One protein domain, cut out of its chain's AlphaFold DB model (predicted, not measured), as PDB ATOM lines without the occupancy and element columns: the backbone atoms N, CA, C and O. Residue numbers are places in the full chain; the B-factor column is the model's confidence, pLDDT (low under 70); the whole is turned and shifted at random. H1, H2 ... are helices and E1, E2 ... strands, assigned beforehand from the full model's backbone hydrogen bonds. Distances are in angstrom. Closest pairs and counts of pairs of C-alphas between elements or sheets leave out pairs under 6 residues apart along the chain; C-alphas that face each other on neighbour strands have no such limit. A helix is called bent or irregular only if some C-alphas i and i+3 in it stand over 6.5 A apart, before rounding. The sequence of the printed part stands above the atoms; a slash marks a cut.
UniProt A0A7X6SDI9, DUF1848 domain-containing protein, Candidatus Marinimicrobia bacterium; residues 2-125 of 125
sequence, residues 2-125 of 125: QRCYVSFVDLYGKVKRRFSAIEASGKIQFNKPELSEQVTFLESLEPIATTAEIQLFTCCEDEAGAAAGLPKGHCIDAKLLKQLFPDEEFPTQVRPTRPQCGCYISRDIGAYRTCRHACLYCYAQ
ATOM      1  N   GLN A   2      -2.512  24.870 -40.534       94.06
ATOM      2  CA  GLN A   2      -3.072  25.168 -41.878       94.06
ATOM      3  C   GLN A   2      -4.562  24.811 -42.045       94.06
ATOM      4  O   GLN A   2      -5.120  24.954 -43.128       94.06
ATOM      5  N   ARG A   3      -5.218  24.284 -41.006       94.94
ATOM      6  CA  ARG A   3      -6.618  23.838 -41.064       94.94
ATOM      7  C   ARG A   3      -7.380  24.304 -39.831       94.94
ATOM      8  O   ARG A   3      -6.847  24.212 -38.725       94.94
ATOM      9  N   CYS A   4      -8.614  24.753 -40.026       96.06
ATOM     10  CA  CYS A   4      -9.548  25.127 -38.969       96.06
ATOM     11  C   CYS A   4     -10.888  24.426 -39.200       96.06
ATOM     12  O   CYS A   4     -11.407  24.427 -40.313       96.06
ATOM     13  N   TYR A   5     -11.445  23.836 -38.146       96.06
ATOM     14  CA  TYR A   5     -12.753  23.194 -38.178       96.06
ATOM     15  C   TYR A   5     -13.722  24.014 -37.337       96.06
ATOM     16  O   TYR A   5     -13.439  24.293 -36.171       96.06
ATOM     17  N   VAL A   6     -14.866  24.361 -37.916       96.56
ATOM     18  CA  VAL A   6     -15.925  25.123 -37.253       96.56
ATOM     19  C   VAL A   6     -17.211  24.307 -37.219       96.56
ATOM     20  O   VAL A   6     -17.522  23.548 -38.137       96.56
ATOM     21  N   SER A   7     -17.950  24.456 -36.128       95.25
ATOM     22  CA  SER A   7     -19.313  23.963 -35.961       95.25
ATOM     23  C   SER A   7     -20.072  24.912 -35.043       95.25
ATOM     24  O   SER A   7     -19.457  25.683 -34.295       95.25
ATOM     25  N   PHE A   8     -21.395  24.820 -35.044       94.19
ATOM     26  CA  PHE A   8     -22.221  25.534 -34.081       94.19
ATOM     27  C   PHE A   8     -22.495  24.649 -32.863       94.19
ATOM     28  O   PHE A   8     -22.235  23.446 -32.845       94.19
ATOM     29  N   VAL A   9     -22.952  25.267 -31.776       90.19
ATOM     30  CA  VAL A   9     -23.190  24.546 -30.525       90.19
ATOM     31  C   VAL A   9     -24.355  23.560 -30.666       90.19
ATOM     32  O   VAL A   9     -25.459  23.919 -31.080       90.19
ATOM     33  N   ASP A  10     -24.130  22.319 -30.237       87.56
ATOM     34  CA  ASP A  10     -25.183  21.315 -30.100       87.56
ATOM     35  C   ASP A  10     -25.802  21.355 -28.702       87.56
ATOM     36  O   ASP A  10     -25.112  21.267 -27.681       87.56
ATOM     37  N   LEU A  11     -27.131  21.433 -28.640       87.06
ATOM     38  CA  LEU A  11     -27.874  21.489 -27.383       87.06
ATOM     39  C   LEU A  11     -28.335  20.089 -26.956       87.06
ATOM     40  O   LEU A  11     -29.458  19.664 -27.232       87.06
ATOM     41  N   TYR A  12     -27.477  19.369 -26.234       85.88
ATOM     42  CA  TYR A  12     -27.828  18.076 -25.637       85.88
ATOM     43  C   TYR A  12     -28.949  18.211 -24.595       85.88
ATOM     44  O   TYR A  12     -29.059  19.229 -23.914       85.88
ATOM     45  N   GLY A  13     -29.746  17.158 -24.385       87.19
ATOM     46  CA  GLY A  13     -30.889  17.207 -23.456       87.19
ATOM     47  C   GLY A  13     -30.527  17.665 -22.034       87.19
ATOM     48  O   GLY A  13     -31.235  18.473 -21.436       87.19
ATOM     49  N   LYS A  14     -29.375  17.226 -21.506       84.94
ATOM     50  CA  LYS A  14     -28.873  17.657 -20.186       84.94
ATOM     51  C   LYS A  14     -28.471  19.135 -20.154       84.94
ATOM     52  O   LYS A  14     -28.670  19.787 -19.131       84.94
ATOM     53  N   VAL A  15     -27.921  19.638 -21.259       89.81
ATOM     54  CA  VAL A  15     -27.517  21.039 -21.433       89.81
ATOM     55  C   VAL A  15     -28.753  21.928 -21.497       89.81
ATOM     56  O   VAL A  15     -28.834  22.875 -20.723       89.81
ATOM     57  N   LYS A  16     -29.756  21.566 -22.312       89.56
ATOM     58  CA  LYS A  16     -31.026  22.306 -22.425       89.56
ATOM     59  C   LYS A  16     -31.653  22.579 -21.057       89.56
ATOM     60  O   LYS A  16     -31.962  23.718 -20.745       89.56
ATOM     61  N   ARG A  17     -31.737  21.559 -20.191       87.19
ATOM     62  CA  ARG A  17     -32.280  21.717 -18.828       87.19
ATOM     63  C   ARG A  17     -31.518  22.754 -17.994       87.19
ATOM     64  O   ARG A  17     -32.136  23.507 -17.250       87.19
ATOM     65  N   ARG A  18     -30.183  22.767 -18.075       88.44
ATOM     66  CA  ARG A  18     -29.353  23.735 -17.338       88.44
ATOM     67  C   ARG A  18     -29.486  25.136 -17.920       88.44
ATOM     68  O   ARG A  18     -29.556  26.092 -17.157       88.44
ATOM     69  N   PHE A  19     -29.548  25.237 -19.246       90.94
ATOM     70  CA  PHE A  19     -29.719  26.501 -19.950       90.94
ATOM     71  C   PHE A  19     -31.053  27.140 -19.566       90.94
ATOM     72  O   PHE A  19     -31.034  28.244 -19.039       90.94
ATOM     73  N   SER A  20     -32.169  26.406 -19.639       88.94
ATOM     74  CA  SER A  20     -33.488  26.941 -19.268       88.94
ATOM     75  C   SER A  20     -33.564  27.440 -17.819       88.94
ATOM     76  O   SER A  20     -34.221  28.437 -17.544       88.94
ATOM     77  N   ALA A  21     -32.869  26.787 -16.880       88.25
ATOM     78  CA  ALA A  21     -32.811  27.248 -15.490       88.25
ATOM     79  C   ALA A  21     -32.077  28.594 -15.343       88.25
ATOM     80  O   ALA A  21     -32.445  29.408 -14.499       88.25
ATOM     81  N   ILE A  22     -31.052  28.837 -16.163       90.00
ATOM     82  CA  ILE A  22     -30.330  30.114 -16.189       90.00
ATOM     83  C   ILE A  22     -31.118  31.173 -16.949       90.00
ATOM     84  O   ILE A  22     -31.188  32.311 -16.491       90.00
ATOM     85  N   GLU A  23     -31.747  30.814 -18.061       92.38
ATOM     86  CA  GLU A  23     -32.591  31.729 -18.834       92.38
ATOM     87  C   GLU A  23     -33.770  32.240 -18.003       92.38
ATOM     88  O   GLU A  23     -34.087  33.425 -18.053       92.38
ATOM     89  N   ALA A  24     -34.335  31.396 -17.131       91.00
ATOM     90  CA  ALA A  24     -35.365  31.798 -16.174       91.00
ATOM     91  C   ALA A  24     -34.899  32.877 -15.174       91.00
ATOM     92  O   ALA A  24     -35.731  33.580 -14.607       91.00
ATOM     93  N   SER A  25     -33.586  33.051 -14.967       89.00
ATOM     94  CA  SER A  25     -33.051  34.160 -14.160       89.00
ATOM     95  C   SER A  25     -33.094  35.514 -14.881       89.00
ATOM     96  O   SER A  25     -32.842  36.543 -14.254       89.00
ATOM     97  N   GLY A  26     -33.365  35.518 -16.192       88.12
ATOM     98  CA  GLY A  26     -33.449  36.708 -17.037       88.12
ATOM     99  C   GLY A  26     -32.105  37.350 -17.393       88.12
ATOM    100  O   GLY A  26     -32.086  38.381 -18.054       88.12
ATOM    101  N   LYS A  27     -30.974  36.776 -16.960       84.56
ATOM    102  CA  LYS A  27     -29.643  37.391 -17.126       84.56
ATOM    103  C   LYS A  27     -28.916  36.993 -18.409       84.56
ATOM    104  O   LYS A  27     -28.025  37.717 -18.839       84.56
ATOM    105  N   ILE A  28     -29.227  35.825 -18.969       89.31
ATOM    106  CA  ILE A  28     -28.538  35.236 -20.126       89.31
ATOM    107  C   ILE A  28     -29.583  34.530 -20.992       89.31
ATOM    108  O   ILE A  28     -30.487  33.903 -20.445       89.31
ATOM    109  N   GLN A  29     -29.436  34.612 -22.315       87.69
ATOM    110  CA  GLN A  29     -30.221  33.856 -23.294       87.69
ATOM    111  C   GLN A  29     -29.294  33.041 -24.197       87.69
ATOM    112  O   GLN A  29     -28.216  33.515 -24.565       87.69
ATOM    113  N   PHE A  30     -29.709  31.824 -24.547       87.88
ATOM    114  CA  PHE A  30     -28.963  30.924 -25.420       87.88
ATOM    115  C   PHE A  30     -29.756  30.649 -26.694       87.88
ATOM    116  O   PHE A  30     -30.673  29.834 -26.712       87.88
ATOM    117  N   ASN A  31     -29.335  31.271 -27.791       84.88
ATOM    118  CA  ASN A  31     -29.962  31.075 -29.092       84.88
ATOM    119  C   ASN A  31     -29.058  30.219 -29.977       84.88
ATOM    120  O   ASN A  31     -27.853  30.467 -30.073       84.88
ATOM    121  N   LYS A  32     -29.637  29.198 -30.619       87.25
ATOM    122  CA  LYS A  32     -28.970  28.538 -31.743       87.25
ATOM    123  C   LYS A  32     -29.202  29.426 -32.970       87.25
ATOM    124  O   LYS A  32     -30.369  29.702 -33.239       87.25
ATOM    125  N   PRO A  33     -28.146  29.867 -33.675       93.62
ATOM    126  CA  PRO A  33     -28.310  30.717 -34.846       93.62
ATOM    127  C   PRO A  33     -29.129  30.000 -35.917       93.62
ATOM    128  O   PRO A  33     -28.994  28.779 -36.094       93.62
ATOM    129  N   GLU A  34     -29.963  30.746 -36.629       96.06
ATOM    130  CA  GLU A  34     -30.673  30.227 -37.795       96.06
ATOM    131  C   GLU A  34     -29.699  29.920 -38.937       96.06
ATOM    132  O   GLU A  34     -28.553  30.367 -38.943       96.06
ATOM    133  N   LEU A  35     -30.145  29.140 -39.925       96.88
ATOM    134  CA  LEU A  35     -29.297  28.742 -41.049       96.88
ATOM    135  C   LEU A  35     -28.684  29.953 -41.770       96.88
ATOM    136  O   LEU A  35     -27.500  29.939 -42.083       96.88
ATOM    137  N   SER A  36     -29.465  31.010 -42.001       97.94
ATOM    138  CA  SER A  36     -28.986  32.241 -42.642       97.94
ATOM    139  C   SER A  36     -27.867  32.910 -41.839       97.94
ATOM    140  O   SER A  36     -26.843  33.277 -42.406       97.94
ATOM    141  N   GLU A  37     -28.019  33.002 -40.517       97.94
ATOM    142  CA  GLU A  37     -27.008  33.568 -39.618       97.94
ATOM    143  C   GLU A  37     -25.735  32.715 -39.593       97.94
ATOM    144  O   GLU A  37     -24.625  33.250 -39.580       97.94
ATOM    145  N   GLN A  38     -25.884  31.387 -39.626       97.88
ATOM    146  CA  GLN A  38     -24.760  30.458 -39.715       97.88
ATOM    147  C   GLN A  38     -23.976  30.655 -41.014       97.88
ATOM    148  O   GLN A  38     -22.749  30.744 -40.974       97.88
ATOM    149  N   VAL A  39     -24.673  30.751 -42.151       98.56
ATOM    150  CA  VAL A  39     -24.052  30.978 -43.463       98.56
ATOM    151  C   VAL A  39     -23.317  32.314 -43.478       98.56
ATOM    152  O   VAL A  39     -22.125  32.335 -43.769       98.56
ATOM    153  N   THR A  40     -23.966  33.404 -43.056       98.50
ATOM    154  CA  THR A  40     -23.329  34.728 -42.990       98.50
ATOM    155  C   THR A  40     -22.094  34.732 -42.085       98.50
ATOM    156  O   THR A  40     -21.073  35.333 -42.422       98.50
ATOM    157  N   PHE A  41     -22.143  34.035 -40.945       98.00
ATOM    158  CA  PHE A  41     -20.979  33.893 -40.076       98.00
ATOM    159  C   PHE A  41     -19.825  33.167 -40.782       98.00
ATOM    160  O   PHE A  41     -18.690  33.643 -40.748       98.00
ATOM    161  N   LEU A  42     -20.110  32.042 -41.444       98.44
ATOM    162  CA  LEU A  42     -19.110  31.256 -42.170       98.44
ATOM    163  C   LEU A  42     -18.486  32.045 -43.331       98.44
ATOM    164  O   LEU A  42     -17.262  32.051 -43.461       98.44
ATOM    165  N   GLU A  43     -19.299  32.761 -44.108       98.31
ATOM    166  CA  GLU A  43     -18.844  33.645 -45.190       98.31
ATOM    167  C   GLU A  43     -17.954  34.779 -44.668       98.31
ATOM    168  O   GLU A  43     -16.974  35.141 -45.313       98.31
ATOM    169  N   SER A  44     -18.242  35.319 -43.477       98.25
ATOM    170  CA  SER A  44     -17.382  36.337 -42.859       98.25
ATOM    171  C   SER A  44     -16.041  35.781 -42.363       98.25
ATOM    172  O   SER A  44     -15.056  36.517 -42.275       98.25
ATOM    173  N   LEU A  45     -15.991  34.487 -42.031       97.81
ATOM    174  CA  LEU A  45     -14.823  33.839 -41.440       97.81
ATOM    175  C   LEU A  45     -13.844  33.308 -42.494       97.81
ATOM    176  O   LEU A  45     -12.634  33.314 -42.258       97.81
ATOM    177  N   GLU A  46     -14.351  32.871 -43.646       97.44
ATOM    178  CA  GLU A  46     -13.557  32.375 -44.776       97.44
ATOM    179  C   GLU A  46     -12.422  33.332 -45.195       97.44
ATOM    180  O   GLU A  46     -11.270  32.892 -45.163       97.44
ATOM    181  N   PRO A  47     -12.647  34.637 -45.456       97.75
ATOM    182  CA  PRO A  47     -11.576  35.521 -45.917       97.75
ATOM    183  C   PRO A  47     -10.515  35.767 -44.837       97.75
ATOM    184  O   PRO A  47      -9.337  35.965 -45.147       97.75
ATOM    185  N   ILE A  48     -10.909  35.722 -43.558       97.69
ATOM    186  CA  ILE A  48      -9.988  35.827 -42.419       97.69
ATOM    187  C   ILE A  48      -9.074  34.599 -42.384       97.69
ATOM    188  O   ILE A  48      -7.856  34.737 -42.259       97.69
ATOM    189  N   ALA A  49      -9.653  33.404 -42.522       97.12
ATOM    190  CA  ALA A  49      -8.904  32.154 -42.552       97.12
ATOM    191  C   ALA A  49      -7.962  32.101 -43.768       97.12
ATOM    192  O   ALA A  49      -6.776  31.815 -43.607       97.12
ATOM    193  N   THR A  50      -8.451  32.485 -44.948       96.62
ATOM    194  CA  THR A  50      -7.672  32.541 -46.191       96.62
ATOM    195  C   THR A  50      -6.494  33.514 -46.086       96.62
ATOM    196  O   THR A  50      -5.375  33.152 -46.446       96.62
ATOM    197  N   THR A  51      -6.692  34.704 -45.503       97.69
ATOM    198  CA  THR A  51      -5.605  35.675 -45.248       97.69
ATOM    199  C   THR A  51      -4.528  35.114 -44.313       97.69
ATOM    200  O   THR A  51      -3.357  35.466 -44.428       97.69
ATOM    201  N   ALA A  52      -4.912  34.226 -43.396       97.38
ATOM    202  CA  ALA A  52      -4.003  33.552 -42.474       97.38
ATOM    203  C   ALA A  52      -3.407  32.242 -43.032       97.38
ATOM    204  O   ALA A  52      -2.765  31.514 -42.275       97.38
ATOM    205  N   GLU A  53      -3.631  31.919 -44.313       97.75
ATOM    206  CA  GLU A  53      -3.231  30.649 -44.946       97.75
ATOM    207  C   GLU A  53      -3.818  29.406 -44.240       97.75
ATOM    208  O   GLU A  53      -3.198  28.340 -44.151       97.75
ATOM    209  N   ILE A  54      -5.038  29.541 -43.715       97.62
ATOM    210  CA  ILE A  54      -5.781  28.491 -43.018       97.62
ATOM    211  C   ILE A  54      -6.991  28.089 -43.858       97.62
ATOM    212  O   ILE A  54      -7.879  28.894 -44.116       97.62
ATOM    213  N   GLN A  55      -7.085  26.807 -44.211       97.00
ATOM    214  CA  GLN A  55      -8.285  26.273 -44.844       97.00
ATOM    215  C   GLN A  55      -9.376  26.026 -43.796       97.00
ATOM    216  O   GLN A  55      -9.159  25.314 -42.808       97.00
ATOM    217  N   LEU A  56     -10.553  26.601 -44.028       97.69
ATOM    218  CA  LEU A  56     -11.724  26.447 -43.174       97.69
ATOM    219  C   LEU A  56     -12.563  25.234 -43.603       97.69
ATOM    220  O   LEU A  56     -12.766  24.997 -44.790       97.69
ATOM    221  N   PHE A  57     -13.061  24.478 -42.628       97.75
ATOM    222  CA  PHE A  57     -13.920  23.310 -42.819       97.75
ATOM    223  C   PHE A  57     -15.115  23.366 -41.871       97.75
ATOM    224  O   PHE A  57     -14.981  23.817 -40.730       97.75
ATOM    225  N   THR A  58     -16.253  22.812 -42.283       97.56
ATOM    226  CA  THR A  58     -17.419  22.656 -41.404       97.56
ATOM    227  C   THR A  58     -17.552  21.224 -40.889       97.56
ATOM    228  O   THR A  58     -17.489  20.255 -41.645       97.56
ATOM    229  N   CYS A  59     -17.737  21.049 -39.579       96.69
ATOM    230  CA  CYS A  59     -17.947  19.730 -38.980       96.69
ATOM    231  C   CYS A  59     -19.426  19.516 -38.662       96.69
ATOM    232  O   CYS A  59     -19.936  20.081 -37.702       96.69
ATOM    233  N   CYS A  60     -20.075  18.628 -39.418       96.25
ATOM    234  CA  CYS A  60     -21.499  18.300 -39.272       96.25
ATOM    235  C   CYS A  60     -22.462  19.472 -39.546       96.25
ATOM    236  O   CYS A  60     -23.607  19.399 -39.134       96.25
ATOM    237  N   GLU A  61     -22.028  20.513 -40.260       96.81
ATOM    238  CA  GLU A  61     -22.887  21.626 -40.693       96.81
ATOM    239  C   GLU A  61     -23.051  21.572 -42.218       96.81
ATOM    240  O   GLU A  61     -22.646  22.486 -42.930       96.81
ATOM    241  N   ASP A  62     -23.545  20.443 -42.740       96.19
ATOM    242  CA  ASP A  62     -23.537  20.159 -44.186       96.19
ATOM    243  C   ASP A  62     -24.295  21.218 -44.991       96.19
ATOM    244  O   ASP A  62     -23.836  21.629 -46.050       96.19
ATOM    245  N   GLU A  63     -25.440  21.669 -44.476       97.44
ATOM    246  CA  GLU A  63     -26.296  22.652 -45.143       97.44
ATOM    247  C   GLU A  63     -25.651  24.044 -45.153       97.44
ATOM    248  O   GLU A  63     -25.451  24.622 -46.220       97.44
ATOM    249  N   ALA A  64     -25.245  24.550 -43.982       97.88
ATOM    250  CA  ALA A  64     -24.591  25.852 -43.864       97.88
ATOM    251  C   ALA A  64     -23.233  25.882 -44.584       97.88
ATOM    252  O   ALA A  64     -22.905  26.853 -45.260       97.88
ATOM    253  N   GLY A  65     -22.456  24.801 -44.481       97.75
ATOM    254  CA  GLY A  65     -21.172  24.661 -45.161       97.75
ATOM    255  C   GLY A  65     -21.318  24.628 -46.675       97.75
ATOM    256  O   GLY A  65     -20.598  25.351 -47.356       97.75
ATOM    257  N   ALA A  66     -22.276  23.862 -47.208       98.00
ATOM    258  CA  ALA A  66     -22.543  23.846 -48.644       98.00
ATOM    259  C   ALA A  66     -22.981  25.224 -49.157       98.00
ATOM    260  O   ALA A  66     -22.491  25.662 -50.197       98.00
ATOM    261  N   ALA A  67     -23.852  25.919 -48.418       98.19
ATOM    262  CA  ALA A  67     -24.292  27.266 -48.770       98.19
ATOM    263  C   ALA A  67     -23.144  28.293 -48.739       98.19
ATOM    264  O   ALA A  67     -23.067  29.128 -49.634       98.19
ATOM    265  N   ALA A  68     -22.219  28.182 -47.781       97.88
ATOM    266  CA  ALA A  68     -21.037  29.042 -47.676       97.88
ATOM    267  C   ALA A  68     -19.848  28.590 -48.559       97.88
ATOM    268  O   ALA A  68     -18.764  29.163 -48.471       97.88
ATOM    269  N   GLY A  69     -19.998  27.535 -49.369       97.69
ATOM    270  CA  GLY A  69     -18.919  27.004 -50.212       97.69
ATOM    271  C   GLY A  69     -17.759  26.349 -49.445       97.69
ATOM    272  O   GLY A  69     -16.664  26.201 -49.988       97.69
ATOM    273  N   LEU A  70     -17.978  25.942 -48.192       97.94
ATOM    274  CA  LEU A  70     -16.953  25.363 -47.329       97.94
ATOM    275  C   LEU A  70     -16.936  23.827 -47.388       97.94
ATOM    276  O   LEU A  70     -17.986  23.179 -47.375       97.94
ATOM    277  N   PRO A  71     -15.743  23.207 -47.399       96.81
ATOM    278  CA  PRO A  71     -15.615  21.758 -47.408       96.81
ATOM    279  C   PRO A  71     -16.046  21.126 -46.077       96.81
ATOM    280  O   PRO A  71     -15.815  21.665 -44.991       96.81
ATOM    281  N   LYS A  72     -16.583  19.903 -46.160       96.25
ATOM    282  CA  LYS A  72     -16.843  19.068 -44.983       96.25
ATOM    283  C   LYS A  72     -15.534  18.689 -44.290       96.25
ATOM    284  O   LYS A  72     -14.586  18.212 -44.912       96.25
ATOM    285  N   GLY A  73     -15.522  18.850 -42.976       95.62
ATOM    286  CA  GLY A  73     -14.440  18.448 -42.100       95.62
ATOM    287  C   GLY A  73     -14.509  16.986 -41.661       95.62
ATOM    288  O   GLY A  73     -15.577  16.397 -41.486       95.62
ATOM    289  N   HIS A  74     -13.329  16.428 -41.404       95.75
ATOM    290  CA  HIS A  74     -13.123  15.093 -40.864       95.75
ATOM    291  C   HIS A  74     -12.187  15.210 -39.651       95.75
ATOM    292  O   HIS A  74     -11.013  15.522 -39.816       95.75
ATOM    293  N   CYS A  75     -12.686  14.981 -38.428       91.88
ATOM    294  CA  CYS A  75     -11.828  14.990 -37.232       91.88
ATOM    295  C   CYS A  75     -10.830  13.825 -37.249       91.88
ATOM    296  O   CYS A  75      -9.703  13.959 -36.785       91.88
ATOM    297  N   ILE A  76     -11.265  12.683 -37.789       95.25
ATOM    298  CA  ILE A  76     -10.401  11.560 -38.148       95.25
ATOM    299  C   ILE A  76     -10.397  11.506 -39.667       95.25
ATOM    300  O   ILE A  76     -11.439  11.201 -40.247       95.25
ATOM    301  N   ASP A  77      -9.264  11.834 -40.288       95.81
ATOM    302  CA  ASP A  77      -9.105  11.979 -41.736       95.81
ATOM    303  C   ASP A  77      -7.975  11.078 -42.249       95.81
ATOM    304  O   ASP A  77      -6.797  11.404 -42.113       95.81
ATOM    305  N   ALA A  78      -8.327   9.941 -42.854       96.25
ATOM    306  CA  ALA A  78      -7.338   8.993 -43.364       96.25
ATOM    307  C   ALA A  78      -6.488   9.575 -44.507       96.25
ATOM    308  O   ALA A  78      -5.326   9.198 -44.650       96.25
ATOM    309  N   LYS A  79      -7.028  10.515 -45.299       94.75
ATOM    310  CA  LYS A  79      -6.269  11.162 -46.381       94.75
ATOM    311  C   LYS A  79      -5.201  12.073 -45.797       94.75
ATOM    312  O   LYS A  79      -4.053  12.018 -46.228       94.75
ATOM    313  N   LEU A  80      -5.569  12.869 -44.793       95.19
ATOM    314  CA  LEU A  80      -4.609  13.695 -44.072       95.19
ATOM    315  C   LEU A  80      -3.562  12.835 -43.353       95.19
ATOM    316  O   LEU A  80      -2.370  13.099 -43.469       95.19
ATOM    317  N   LEU A  81      -3.987  11.790 -42.645       96.12
ATOM    318  CA  LEU A  81      -3.056  10.896 -41.961       96.12
ATOM    319  C   LEU A  81      -2.047  10.280 -42.940       96.12
ATOM    320  O   LEU A  81      -0.854  10.326 -42.663       96.12
ATOM    321  N   LYS A  82      -2.484   9.825 -44.122       97.00
ATOM    322  CA  LYS A  82      -1.574   9.311 -45.161       97.00
ATOM    323  C   LYS A  82      -0.621  10.378 -45.709       97.00
ATOM    324  O   LYS A  82       0.526  10.068 -46.003       97.00
ATOM    325  N   GLN A  83      -1.064  11.631 -45.838       95.38
ATOM    326  CA  GLN A  83      -0.186  12.741 -46.240       95.38
ATOM    327  C   GLN A  83       0.901  13.032 -45.197       95.38
ATOM    328  O   GLN A  83       2.022  13.368 -45.568       95.38
ATOM    329  N   LEU A  84       0.566  12.933 -43.908       95.44
ATOM    330  CA  LEU A  84       1.498  13.194 -42.806       95.44
ATOM    331  C   LEU A  84       2.427  12.008 -42.524       95.44
ATOM    332  O   LEU A  84       3.566  12.212 -42.112       95.44
ATOM    333  N   PHE A  85       1.943  10.787 -42.748       97.50
ATOM    334  CA  PHE A  85       2.640   9.534 -42.468       97.50
ATOM    335  C   PHE A  85       2.566   8.625 -43.707       97.50
ATOM    336  O   PHE A  85       1.743   7.707 -43.759       97.50
ATOM    337  N   PRO A  86       3.384   8.891 -44.741       97.56
ATOM    338  CA  PRO A  86       3.282   8.206 -46.032       97.56
ATOM    339  C   PRO A  86       3.605   6.708 -45.961       97.56
ATOM    340  O   PRO A  86       3.068   5.937 -46.758       97.56
ATOM    341  N   ASP A  87       4.420   6.294 -44.992       98.06
ATOM    342  CA  ASP A  87       4.832   4.898 -44.795       98.06
ATOM    343  C   ASP A  87       3.817   4.073 -43.985       98.06
ATOM    344  O   ASP A  87       3.919   2.851 -43.925       98.06
ATOM    345  N   GLU A  88       2.818   4.726 -43.386       97.62
ATOM    346  CA  GLU A  88       1.794   4.082 -42.566       97.62
ATOM    347  C   GLU A  88       0.519   3.808 -43.370       97.62
ATOM    348  O   GLU A  88       0.153   4.543 -44.297       97.62
ATOM    349  N   GLU A  89      -0.197   2.755 -42.987       95.62
ATOM    350  CA  GLU A  89      -1.492   2.405 -43.567       95.62
ATOM    351  C   GLU A  89      -2.628   2.751 -42.606       95.62
ATOM    352  O   GLU A  89      -2.636   2.365 -41.435       95.62
ATOM    353  N   PHE A  90      -3.628   3.465 -43.122       95.75
ATOM    354  CA  PHE A  90      -4.783   3.906 -42.349       95.75
ATOM    355  C   PHE A  90      -6.071   3.341 -42.947       95.75
ATOM    356  O   PHE A  90      -6.262   3.398 -44.163       95.75
ATOM    357  N   PRO A  91      -7.008   2.851 -42.120       95.00
ATOM    358  CA  PRO A  91      -8.325   2.461 -42.599       95.00
ATOM    359  C   PRO A  91      -9.046   3.617 -43.316       95.00
ATOM    360  O   PRO A  91      -9.300   4.670 -42.735       95.00
ATOM    361  N   THR A  92      -9.434   3.402 -44.573       95.75
ATOM    362  CA  THR A  92     -10.104   4.413 -45.414       95.75
ATOM    363  C   THR A  92     -11.630   4.298 -45.415       95.75
ATOM    364  O   THR A  92     -12.319   5.060 -46.093       95.75
ATOM    365  N   GLN A  93     -12.189   3.381 -44.622       96.94
ATOM    366  CA  GLN A  93     -13.632   3.265 -44.454       96.94
ATOM    367  C   GLN A  93     -14.176   4.482 -43.697       96.94
ATOM    368  O   GLN A  93     -13.819   4.717 -42.543       96.94
ATOM    369  N   VAL A  94     -15.100   5.212 -44.317       95.81
ATOM    370  CA  VAL A  94     -15.897   6.233 -43.628       95.81
ATOM    371  C   VAL A  94     -16.903   5.530 -42.716       95.81
ATOM    372  O   VAL A  94     -17.705   4.715 -43.175       95.81
ATOM    373  N   ARG A  95     -16.845   5.818 -41.411       96.25
ATOM    374  CA  ARG A  95     -17.736   5.227 -40.403       96.25
ATOM    375  C   ARG A  95     -18.166   6.313 -39.410       96.25
ATOM    376  O   ARG A  95     -17.541   6.466 -38.360       96.25
ATOM    377  N   PRO A  96     -19.214   7.081 -39.744       94.38
ATOM    378  CA  PRO A  96     -19.648   8.213 -38.938       94.38
ATOM    379  C   PRO A  96     -20.201   7.774 -37.579       94.38
ATOM    380  O   PRO A  96     -20.819   6.718 -37.457       94.38
ATOM    381  N   THR A  97     -20.009   8.609 -36.554       90.69
ATOM    382  CA  THR A  97     -20.509   8.363 -35.185       90.69
ATOM    383  C   THR A  97     -21.834   9.064 -34.884       90.69
ATOM    384  O   THR A  97     -22.494   8.741 -33.897       90.69
ATOM    385  N   ARG A  98     -22.233  10.027 -35.721       91.38
ATOM    386  CA  ARG A  98     -23.469  10.811 -35.604       91.38
ATOM    387  C   ARG A  98     -23.927  11.304 -36.986       91.38
ATOM    388  O   ARG A  98     -23.120  11.253 -37.919       91.38
ATOM    389  N   PRO A  99     -25.178  11.780 -37.136       93.94
ATOM    390  CA  PRO A  99     -25.644  12.392 -38.379       93.94
ATOM    391  C   PRO A  99     -24.674  13.465 -38.886       93.94
ATOM    392  O   PRO A  99     -24.058  14.163 -38.083       93.94
ATOM    393  N   GLN A 100     -24.508  13.548 -40.208       95.50
ATOM    394  CA  GLN A 100     -23.622  14.498 -40.905       95.50
ATOM    395  C   GLN A 100     -22.115  14.367 -40.610       95.50
ATOM    396  O   GLN A 100     -21.299  15.002 -41.280       95.50
ATOM    397  N   CYS A 101     -21.691  13.487 -39.700       96.00
ATOM    398  CA  CYS A 101     -20.274  13.202 -39.496       96.00
ATOM    399  C   CYS A 101     -19.653  12.600 -40.770       96.00
ATOM    400  O   CYS A 101     -20.250  11.747 -41.419       96.00
ATOM    401  N   GLY A 102     -18.448  13.048 -41.130       95.12
ATOM    402  CA  GLY A 102     -17.680  12.501 -42.254       95.12
ATOM    403  C   GLY A 102     -16.525  11.589 -41.839       95.12
ATOM    404  O   GLY A 102     -15.818  11.088 -42.705       95.12
ATOM    405  N   CYS A 103     -16.260  11.418 -40.542       97.19
ATOM    406  CA  CYS A 103     -15.014  10.820 -40.065       97.19
ATOM    407  C   CYS A 103     -14.786   9.383 -40.557       97.19
ATOM    408  O   CYS A 103     -15.711   8.573 -40.689       97.19
ATOM    409  N   TYR A 104     -13.511   9.068 -40.762       97.19
ATOM    410  CA  TYR A 104     -13.053   7.710 -41.015       97.19
ATOM    411  C   TYR A 104     -13.166   6.855 -39.746       97.19
ATOM    412  O   TYR A 104     -13.303   7.371 -38.628       97.19
ATOM    413  N   ILE A 105     -13.156   5.534 -39.932       95.94
ATOM    414  CA  ILE A 105     -13.314   4.568 -38.849       95.94
ATOM    415  C   ILE A 105     -12.306   4.821 -37.731       95.94
ATOM    416  O   ILE A 105     -11.106   4.976 -37.934       95.94
ATOM    417  N   SER A 106     -12.841   4.872 -36.520       94.00
ATOM    418  CA  SER A 106     -12.094   5.137 -35.302       94.00
ATOM    419  C   SER A 106     -12.800   4.492 -34.118       94.00
ATOM    420  O   SER A 106     -13.956   4.066 -34.207       94.00
ATOM    421  N   ARG A 107     -12.080   4.399 -33.002       91.06
ATOM    422  CA  ARG A 107     -12.611   3.938 -31.725       91.06
ATOM    423  C   ARG A 107     -12.364   5.020 -30.687       91.06
ATOM    424  O   ARG A 107     -11.222   5.408 -30.469       91.06
ATOM    425  N   ASP A 108     -13.438   5.487 -30.066       87.75
ATOM    426  CA  ASP A 108     -13.353   6.393 -28.927       87.75
ATOM    427  C   ASP A 108     -12.726   5.651 -27.733       87.75
ATOM    428  O   ASP A 108     -13.113   4.519 -27.419       87.75
ATOM    429  N   ILE A 109     -11.734   6.279 -27.104       88.94
ATOM    430  CA  ILE A 109     -11.041   5.791 -25.899       88.94
ATOM    431  C   ILE A 109     -11.434   6.588 -24.645       88.94
ATOM    432  O   ILE A 109     -10.875   6.379 -23.569       88.94
ATOM    433  N   GLY A 110     -12.369   7.528 -24.781       83.50
ATOM    434  CA  GLY A 110     -12.827   8.412 -23.726       83.50
ATOM    435  C   GLY A 110     -13.676   7.709 -22.668       83.50
ATOM    436  O   GLY A 110     -14.407   6.753 -22.930       83.50
ATOM    437  N   ALA A 111     -13.610   8.243 -21.449       84.19
ATOM    438  CA  ALA A 111     -14.480   7.876 -20.343       84.19
ATOM    439  C   ALA A 111     -15.421   9.044 -20.023       84.19
ATOM    440  O   ALA A 111     -14.990  10.117 -19.600       84.19
ATOM    441  N   TYR A 112     -16.720   8.830 -20.211       86.06
ATOM    442  CA  TYR A 112     -17.752   9.812 -19.888       86.06
ATOM    443  C   TYR A 112     -18.194   9.694 -18.422       86.06
ATOM    444  O   TYR A 112     -18.032   8.651 -17.791       86.06
ATOM    445  N   ARG A 113     -18.804  10.757 -17.881       83.94
ATOM    446  CA  ARG A 113     -19.403  10.815 -16.528       83.94
ATOM    447  C   ARG A 113     -18.443  10.644 -15.340       83.94
ATOM    448  O   ARG A 113     -18.896  10.450 -14.218       83.94
ATOM    449  N   THR A 114     -17.135  10.758 -15.553       89.19
ATOM    450  CA  THR A 114     -16.116  10.703 -14.484       89.19
ATOM    451  C   THR A 114     -15.743  12.090 -13.938       89.19
ATOM    452  O   THR A 114     -15.258  12.220 -12.816       89.19
ATOM    453  N   CYS A 115     -16.001  13.145 -14.716       88.75
ATOM    454  CA  CYS A 115     -15.663  14.533 -14.412       88.75
ATOM    455  C   CYS A 115     -16.640  15.180 -13.403       88.75
ATOM    456  O   CYS A 115     -17.855  15.116 -13.587       88.75
ATOM    457  N   ARG A 116     -16.115  15.867 -12.369       88.62
ATOM    458  CA  ARG A 116     -16.898  16.502 -11.278       88.62
ATOM    459  C   ARG A 116     -17.062  18.025 -11.386       88.62
ATOM    460  O   ARG A 116     -17.635  18.636 -10.495       88.62
ATOM    461  N   HIS A 117     -16.601  18.642 -12.473       89.69
ATOM    462  CA  HIS A 117     -16.572  20.105 -12.624       89.69
ATOM    463  C   HIS A 117     -17.951  20.774 -12.779       89.69
ATOM    464  O   HIS A 117     -18.037  21.994 -12.725       89.69
ATOM    465  N   ALA A 118     -19.027  20.007 -12.999       84.25
ATOM    466  CA  ALA A 118     -20.405  20.512 -13.067       84.25
ATOM    467  C   ALA A 118     -20.636  21.685 -14.052       84.25
ATOM    468  O   ALA A 118     -21.535  22.497 -13.851       84.25
ATOM    469  N   CYS A 119     -19.859  21.749 -15.143       90.19
ATOM    470  CA  CYS A 119     -19.925  22.841 -16.119       90.19
ATOM    471  C   CYS A 119     -21.341  23.078 -16.668       90.19
ATOM    472  O   CYS A 119     -22.088  22.129 -16.926       90.19
ATOM    473  N   LEU A 120     -21.673  24.346 -16.923       87.81
ATOM    474  CA  LEU A 120     -22.962  24.750 -17.486       87.81
ATOM    475  C   LEU A 120     -23.252  24.047 -18.824       87.81
ATOM    476  O   LEU A 120     -24.296  23.413 -18.979       87.81
ATOM    477  N   TYR A 121     -22.285  24.080 -19.741       89.94
ATOM    478  CA  TYR A 121     -22.277  23.258 -20.945       89.94
ATOM    479  C   TYR A 121     -21.322  22.077 -20.754       89.94
ATOM    480  O   TYR A 121     -20.119  22.263 -20.578       89.94
ATOM    481  N   CYS A 122     -21.846  20.852 -20.771       88.56
ATOM    482  CA  CYS A 122     -21.020  19.650 -20.770       88.56
ATOM    483  C   CYS A 122     -21.728  18.514 -21.506       88.56
ATOM    484  O   CYS A 122     -22.751  18.013 -21.039       88.56
ATOM    485  N   TYR A 123     -21.159  18.084 -22.629       83.50
ATOM    486  CA  TYR A 123     -21.649  16.924 -23.376       83.50
ATOM    487  C   TYR A 123     -21.258  15.585 -22.721       83.50
ATOM    488  O   TYR A 123     -21.886  14.565 -22.976       83.50
ATOM    489  N   ALA A 124     -20.232  15.594 -21.859       83.62
ATOM    490  CA  ALA A 124     -19.628  14.404 -21.261       83.62
ATOM    491  C   ALA A 124     -20.196  14.008 -19.881       83.62
ATOM    492  O   ALA A 124     -19.810  12.970 -19.339       83.62
ATOM    493  N   GLN A 125     -21.072  14.831 -19.292       70.88
ATOM    494  CA  GLN A 125     -21.751  14.562 -18.012       70.88
ATOM    495  C   GLN A 125     -23.049  13.783 -18.207       70.88
ATOM    496  O   GLN A 125     -23.642  13.834 -19.304       70.88
TER     497      GLN A 125
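This is residues 2 to 125 of the 125 residues of the protein "DUF1848 domain-containing protein" of Candidatus Marinimicrobia bacterium (UniProt A0A7X6SDI9). With little regular structure, the domain has a small body in which H2 and H3 pack beside the strand pair E1 and E2, while H1 and H4 lie far out at opposite ends. The long unnamed stretch 85 to 125 runs from H4 back to H1. The 124 printed residues, mostly helix by class with only 49 in named elements, run E1 H1 H2 E2 H3 H4. The whole is loose, radius of gyration of the C-alphas 17.5 A, spans 56 by 38 by 24 A.

E1, residues 3 to 6, and E2, residues 55 to 58, are parallel neighbours; N 4 and O 55 are 2.9 A apart, within hydrogen-bond range. With H1, residues 13 to 23, and H2, residues 35 to 51, between them, they form a strand-helix-strand unit, parallel strands joined through helices, its crossover right-handed. Residues 35 to 42 of H2 alone touch H3, residues 62 to 67, only just about perpendicular at 71 degrees; the closest C-alphas, of Val 39 and Ala 64, are 5.2 A apart. H4, residues 78 to 84, and H1 touch no helix. Every O i to N i+4 pair is within hydrogen-bond range in H3 and H4, 6 of 7 in H1, 11 of 13 in H2.

E1 begins at C-alpha 3 (-6.618, 23.838, -41.064); H4 ends at C-alpha 84 (1.498, 13.194, -42.806). H2, 25.0 A long, is only just irregular: C-alphas 44 and 47 are 6.6 A apart.

The C-alphas farthest apart, of Gly 26 and Asp 87, are 57.0 A apart. The printed part has no cut; H1 to H2 is a long link. No printed residue is under 70 in pLDDT.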